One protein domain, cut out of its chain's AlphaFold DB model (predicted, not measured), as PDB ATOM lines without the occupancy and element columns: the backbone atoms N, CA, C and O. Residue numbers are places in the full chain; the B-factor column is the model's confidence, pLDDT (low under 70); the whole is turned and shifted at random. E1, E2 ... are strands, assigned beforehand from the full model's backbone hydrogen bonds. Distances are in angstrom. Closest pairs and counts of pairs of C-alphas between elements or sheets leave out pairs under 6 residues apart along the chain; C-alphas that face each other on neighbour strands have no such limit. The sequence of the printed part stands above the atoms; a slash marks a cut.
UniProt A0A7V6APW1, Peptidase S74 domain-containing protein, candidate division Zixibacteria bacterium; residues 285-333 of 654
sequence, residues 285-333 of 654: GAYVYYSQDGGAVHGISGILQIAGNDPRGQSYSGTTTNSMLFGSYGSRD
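AT A GLANCE: This is residues 285 to 333 of the 654 residues of the protein "Peptidase S74 domain-containing protein" of candidate division Zixibacteria bacterium (UniProt A0A7V6APW1). Little regular structure: a small sheet of three antiparallel strands, with the long loop of residues 304 to 323 arching over one face near the end where E2 ends and E3 begins. The printed part has 49 residues, 18 of them in the named strands E1, E2 and E3; the sheet's order is E1 - E2 - E3, there is no named helix, and the class is all strand. It is compact, with a radius of gyration of the C-alphas of 10.4 A, and elongated, spanning 30 by 19 by 16 A.

HOW THE PARTS SIT: E1, residues 287 to 292, and E2, residues 297 to 303, form a hairpin, antiparallel at 177 degrees; N 290 and O 299 are 2.9 A apart, within hydrogen-bond range. E2 and E3, residues 324 to 328, form another hairpin, antiparallel at 176 degrees, with N 300 and O 327 at 2.8 A, within hydrogen-bond range. The three make a meander, each strand the antiparallel neighbour of the one before; E1 and E3 are edge strands.

IN THESE COORDINATES: E1 begins at C-alpha 287 (-21.644, 33.601, 48.809) and is 16.8 A long. E2 is 20.7 A long. E3 is 13.3 A long and ends at C-alpha 328 (-9.827, 31.963, 43.106).

THE WHOLE: The C-alphas farthest apart, of Asp 293 and Asn 322, are 30.8 A apart. The printed part has no cut. The link E1 to E2 is tight; E2 to E3 is long, with 20 residues. No printed residue is under 70 in pLDDT.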
ATOM      1  N   GLY A 285     -20.637  33.593  55.986       81.19
ATOM      2  CA  GLY A 285     -20.974  34.642  55.021       81.19
ATOM      3  C   GLY A 285     -21.937  34.193  53.910       81.19
ATOM      4  O   GLY A 285     -22.026  33.014  53.572       81.19
ATOM      5  N   ALA A 286     -22.626  35.141  53.267       90.50
ATOM      6  CA  ALA A 286     -23.361  34.876  52.027       90.50
ATOM      7  C   ALA A 286     -22.401  34.814  50.822       90.50
ATOM      8  O   ALA A 286     -21.553  35.698  50.658       90.50
ATOM      9  N   TYR A 287     -22.537  33.801  49.958       92.38
ATOM     10  CA  TYR A 287     -21.644  33.601  48.809       92.38
ATOM     11  C   TYR A 287     -22.294  32.903  47.609       92.38
ATOM     12  O   TYR A 287     -23.258  32.151  47.735       92.38
ATOM     13  N   VAL A 288     -21.674  33.096  46.444       93.44
ATOM     14  CA  VAL A 288     -21.759  32.226  45.269       93.44
ATOM     15  C   VAL A 288     -20.408  31.533  45.107       93.44
ATOM     16  O   VAL A 288     -19.361  32.181  45.133       93.44
ATOM     17  N   TYR A 289     -20.428  30.210  44.964       90.25
ATOM     18  CA  TYR A 289     -19.242  29.377  44.774       90.25
ATOM     19  C   TYR A 289     -19.273  28.743  43.386       90.25
ATOM     20  O   TYR A 289     -20.304  28.224  42.961       90.25
ATOM     21  N   TYR A 290     -18.137  28.780  42.696       91.06
ATOM     22  CA  TYR A 290     -17.982  28.280  41.335       91.06
ATOM     23  C   TYR A 290     -17.034  27.082  41.352       91.06
ATOM     24  O   TYR A 290     -15.946  27.174  41.926       91.06
ATOM     25  N   SER A 291     -17.420  25.973  40.716       88.25
ATOM     26  CA  SER A 291     -16.591  24.766  40.670       88.25
ATOM     27  C   SER A 291     -16.740  23.951  39.393       88.25
ATOM     28  O   SER A 291     -17.861  23.665  38.977       88.25
ATOM     29  N   GLN A 292     -15.609  23.502  38.850       84.81
ATOM     30  CA  GLN A 292     -15.513  22.584  37.716       84.81
ATOM     31  C   GLN A 292     -14.692  21.334  38.085       84.81
ATOM     32  O   GLN A 292     -13.942  21.328  39.068       84.81
ATOM     33  N   ASP A 293     -14.821  20.284  37.269       80.56
ATOM     34  CA  ASP A 293     -13.945  19.106  37.238       80.56
ATOM     35  C   ASP A 293     -13.726  18.457  38.617       80.56
ATOM     36  O   ASP A 293     -12.605  18.163  39.032       80.56
ATOM     37  N   GLY A 294     -14.823  18.299  39.369       76.19
ATOM     38  CA  GLY A 294     -14.870  17.614  40.669       76.19
ATOM     39  C   GLY A 294     -14.023  18.233  41.789       76.19
ATOM     40  O   GLY A 294     -13.909  17.630  42.854       76.19
ATOM     41  N   GLY A 295     -13.411  19.399  41.565       76.38
ATOM     42  CA  GLY A 295     -12.423  19.980  42.475       76.38
ATOM     43  C   GLY A 295     -11.322  20.812  41.805       76.38
ATOM     44  O   GLY A 295     -10.590  21.535  42.489       76.38
ATOM     45  N   ALA A 296     -11.141  20.683  40.484       80.00
ATOM     46  CA  ALA A 296      -9.918  21.129  39.811       80.00
ATOM     47  C   ALA A 296      -9.924  22.584  39.297       80.00
ATOM     48  O   ALA A 296      -8.847  23.104  38.992       80.00
ATOM     49  N   VAL A 297     -11.062  23.287  39.284       82.88
ATOM     50  CA  VAL A 297     -11.127  24.748  39.061       82.88
ATOM     51  C   VAL A 297     -12.172  25.343  40.003       82.88
ATOM     52  O   VAL A 297     -13.326  24.931  39.954       82.88
ATOM     53  N   HIS A 298     -11.777  26.286  40.867       86.94
ATOM     54  CA  HIS A 298     -12.638  26.865  41.908       86.94
ATOM     55  C   HIS A 298     -12.505  28.389  42.015       86.94
ATOM     56  O   HIS A 298     -11.387  28.912  42.016       86.94
ATOM     57  N   GLY A 299     -13.631  29.069  42.243       91.50
ATOM     58  CA  GLY A 299     -13.697  30.495  42.581       91.50
ATOM     59  C   GLY A 299     -14.846  30.826  43.536       91.50
ATOM     60  O   GLY A 299     -15.715  29.990  43.790       91.50
ATOM     61  N   ILE A 300     -14.857  32.040  44.086       92.62
ATOM     62  CA  ILE A 300     -15.884  32.514  45.022       92.62
ATOM     63  C   ILE A 300     -16.178  34.011  44.854       92.62
ATOM     64  O   ILE A 300     -15.295  34.802  44.518       92.62
ATOM     65  N   SER A 301     -17.427  34.382  45.126       94.06
ATOM     66  CA  SER A 301     -17.919  35.757  45.242       94.06
ATOM     67  C   SER A 301     -18.800  35.851  46.489       94.06
ATOM     68  O   SER A 301     -19.854  35.218  46.514       94.06
ATOM     69  N   GLY A 302     -18.424  36.609  47.520       92.62
ATOM     70  CA  GLY A 302     -19.229  36.691  48.750       92.62
ATOM     71  C   GLY A 302     -18.749  37.697  49.795       92.62
ATOM     72  O   GLY A 302     -17.723  38.351  49.617       92.62
ATOM     73  N   ILE A 303     -19.507  37.816  50.888       90.25
ATOM     74  CA  ILE A 303     -19.202  38.672  52.050       90.25
ATOM     75  C   ILE A 303     -18.548  37.868  53.176       90.25
ATOM     76  O   ILE A 303     -18.890  36.708  53.390       90.25
ATOM     77  N   LEU A 304     -17.597  38.472  53.890       87.19
ATOM     78  CA  LEU A 304     -16.781  37.803  54.904       87.19
ATOM     79  C   LEU A 304     -17.064  38.346  56.300       87.19
ATOM     80  O   LEU A 304     -16.938  39.543  56.538       87.19
ATOM     81  N   GLN A 305     -17.338  37.452  57.246       81.00
ATOM     82  CA  GLN A 305     -17.534  37.786  58.660       81.00
ATOM     83  C   GLN A 305     -16.209  37.766  59.453       81.00
ATOM     84  O   GLN A 305     -16.041  38.497  60.428       81.00
ATOM     85  N   ILE A 306     -15.222  36.971  59.015       83.38
ATOM     86  CA  ILE A 306     -13.957  36.732  59.732       83.38
ATOM     87  C   ILE A 306     -12.756  36.908  58.784       83.38
ATOM     88  O   ILE A 306     -12.777  36.453  57.642       83.38
ATOM     89  N   ALA A 307     -11.707  37.579  59.265       88.94
ATOM     90  CA  ALA A 307     -10.434  37.752  58.566       88.94
ATOM     91  C   ALA A 307      -9.611  36.449  58.509       88.94
ATOM     92  O   ALA A 307      -9.520  35.733  59.504       88.94
ATOM     93  N   GLY A 308      -8.952  36.175  57.378       89.00
ATOM     94  CA  GLY A 308      -8.138  34.966  57.169       89.00
ATOM     95  C   GLY A 308      -8.905  33.748  56.638       89.00
ATOM     96  O   GLY A 308      -8.305  32.690  56.419       89.00
ATOM     97  N   ASN A 309     -10.210  33.889  56.390       89.25
ATOM     98  CA  ASN A 309     -11.084  32.850  55.850       89.25
ATOM     99  C   ASN A 309     -11.854  33.351  54.612       89.25
ATOM    100  O   ASN A 309     -11.838  34.541  54.293       89.25
ATOM    101  N   ASP A 310     -12.508  32.426  53.911       90.31
ATOM    102  CA  ASP A 310     -13.559  32.672  52.925       90.31
ATOM    103  C   ASP A 310     -14.958  32.678  53.604       90.31
ATOM    104  O   ASP A 310     -15.078  32.313  54.778       90.31
ATOM    105  N   PRO A 311     -16.046  33.029  52.886       89.38
ATOM    106  CA  PRO A 311     -17.426  32.958  53.393       89.38
ATOM    107  C   PRO A 311     -17.929  31.567  53.833       89.38
ATOM    108  O   PRO A 311     -19.055  31.449  54.304       89.38
ATOM    109  N   ARG A 312     -17.143  30.503  53.626       88.31
ATOM    110  CA  ARG A 312     -17.454  29.103  53.972       88.31
ATOM    111  C   ARG A 312     -16.599  28.607  55.147       88.31
ATOM    112  O   ARG A 312     -16.593  27.410  55.438       88.31
ATOM    113  N   GLY A 313     -15.814  29.486  55.771       86.94
ATOM    114  CA  GLY A 313     -14.864  29.140  56.825       86.94
ATOM    115  C   GLY A 313     -13.596  28.411  56.359       86.94
ATOM    116  O   GLY A 313     -12.784  28.047  57.205       86.94
ATOM    117  N   GLN A 314     -13.356  28.222  55.058       86.81
ATOM    118  CA  GLN A 314     -12.063  27.729  54.562       86.81
ATOM    119  C   GLN A 314     -11.005  28.832  54.676       86.81
ATOM    120  O   GLN A 314     -11.334  30.008  54.573       86.81
ATOM    121  N   SER A 315      -9.731  28.494  54.882       88.31
ATOM    122  CA  SER A 315      -8.673  29.509  55.000       88.31
ATOM    123  C   SER A 315      -8.440  30.259  53.681       88.31
ATOM    124  O   SER A 315      -8.252  29.638  52.636       88.31
ATOM    125  N   TYR A 316      -8.380  31.591  53.744       90.06
ATOM    126  CA  TYR A 316      -8.064  32.470  52.615       90.06
ATOM    127  C   TYR A 316      -7.179  33.619  53.115       90.06
ATOM    128  O   TYR A 316      -7.590  34.432  53.939       90.06
ATOM    129  N   SER A 317      -5.926  33.673  52.656       90.06
ATOM    130  CA  SER A 317      -4.936  34.605  53.211       90.06
ATOM    131  C   SER A 317      -5.233  36.065  52.852       90.06
ATOM    132  O   SER A 317      -5.676  36.366  51.747       90.06
ATOM    133  N   GLY A 318      -4.946  36.983  53.780       89.44
ATOM    134  CA  GLY A 318      -5.035  38.431  53.560       89.44
ATOM    135  C   GLY A 318      -6.447  39.033  53.561       89.44
ATOM    136  O   GLY A 318      -6.566  40.247  53.409       89.44
ATOM    137  N   THR A 319      -7.506  38.239  53.751       91.88
ATOM    138  CA  THR A 319      -8.876  38.763  53.854       91.88
ATOM    139  C   THR A 319      -9.122  39.481  55.179       91.88
ATOM    140  O   THR A 319      -8.527  39.150  56.206       91.88
ATOM    141  N   THR A 320     -10.032  40.456  55.169       91.12
ATOM    142  CA  THR A 320     -10.433  41.235  56.349       91.12
ATOM    143  C   THR A 320     -11.904  41.006  56.704       91.12
ATOM    144  O   THR A 320     -12.736  40.720  55.844       91.12
ATOM    145  N   THR A 321     -12.235  41.152  57.987       89.19
ATOM    146  CA  THR A 321     -13.617  41.133  58.491       89.19
ATOM    147  C   THR A 321     -14.474  42.199  57.803       89.19
ATOM    148  O   THR A 321     -14.025  43.327  57.600       89.19
ATOM    149  N   ASN A 322     -15.720  41.843  57.488       86.12
ATOM    150  CA  ASN A 322     -16.739  42.664  56.829       86.12
ATOM    151  C   ASN A 322     -16.345  43.157  55.421       86.12
ATOM    152  O   ASN A 322     -16.791  44.216  54.982       86.12
ATOM    153  N   SER A 323     -15.515  42.388  54.708       90.75
ATOM    154  CA  SER A 323     -15.122  42.664  53.318       90.75
ATOM    155  C   SER A 323     -15.921  41.841  52.300       90.75
ATOM    156  O   SER A 323     -16.537  40.829  52.637       90.75
ATOM    157  N   MET A 324     -15.902  42.274  51.036       92.00
ATOM    158  CA  MET A 324     -16.304  41.444  49.897       92.00
ATOM    159  C   MET A 324     -15.069  40.771  49.295       92.00
ATOM    160  O   MET A 324     -14.075  41.443  49.024       92.00
ATOM    161  N   LEU A 325     -15.162  39.470  49.029       92.25
ATOM    162  CA  LEU A 325     -14.158  38.702  48.299       92.25
ATOM    163  C   LEU A 325     -14.689  38.329  46.918       92.25
ATOM    164  O   LEU A 325     -15.731  37.686  46.802       92.25
ATOM    165  N   PHE A 326     -13.903  38.655  45.896       93.56
ATOM    166  CA  PHE A 326     -13.945  38.032  44.578       93.56
ATOM    167  C   PHE A 326     -12.589  37.350  44.387       93.56
ATOM    168  O   PHE A 326     -11.561  38.023  44.468       93.56
ATOM    169  N   GLY A 327     -12.561  36.027  44.215       92.25
ATOM    170  CA  GLY A 327     -11.303  35.283  44.303       92.25
ATOM    171  C   GLY A 327     -11.323  33.873  43.726       92.25
ATOM    172  O   GLY A 327     -12.378  33.285  43.484       92.25
ATOM    173  N   SER A 328     -10.125  33.332  43.532       90.94
ATOM    174  CA  SER A 328      -9.827  31.963  43.106       90.94
ATOM    175  C   SER A 328      -9.148  31.188  44.245       90.94
ATOM    176  O   SER A 328      -8.684  31.770  45.222       90.94
ATOM    177  N   TYR A 329      -9.075  29.859  44.137       85.25
ATOM    178  CA  TYR A 329      -8.290  29.031  45.069       85.25
ATOM    179  C   TYR A 329      -7.059  28.471  44.368       85.25
ATOM    180  O   TYR A 329      -7.173  27.991  43.244       85.25
ATOM    181  N   GLY A 330      -5.913  28.419  45.049       84.06
ATOM    182  CA  GLY A 330      -4.669  27.881  44.483       84.06
ATOM    183  C   GLY A 330      -4.184  28.649  43.246       84.06
ATOM    184  O   GLY A 330      -4.543  29.803  43.043       84.06
ATOM    185  N   SER A 331      -3.374  28.000  42.408       86.56
ATOM    186  CA  SER A 331      -2.794  28.611  41.203       86.56
ATOM    187  C   SER A 331      -3.797  28.702  40.044       86.56
ATOM    188  O   SER A 331      -3.702  27.950  39.076       86.56
ATOM    189  N   ARG A 332      -4.799  29.581  40.169       90.50
ATOM    190  CA  ARG A 332      -5.671  30.036  39.070       90.50
ATOM    191  C   ARG A 332      -5.871  31.547  39.164       90.50
ATOM    192  O   ARG A 332      -5.998  32.079  40.268       90.50
ATOM    193  N   ASP A 333      -5.968  32.206  38.022       94.19
ATOM    194  CA  ASP A 333      -6.061  33.663  37.929       94.19
ATOM    195  C   ASP A 333      -7.519  34.156  37.990       94.19
ATOM    196  O   ASP A 333      -8.464  33.395  37.763       94.19
TER     197      ASP A 333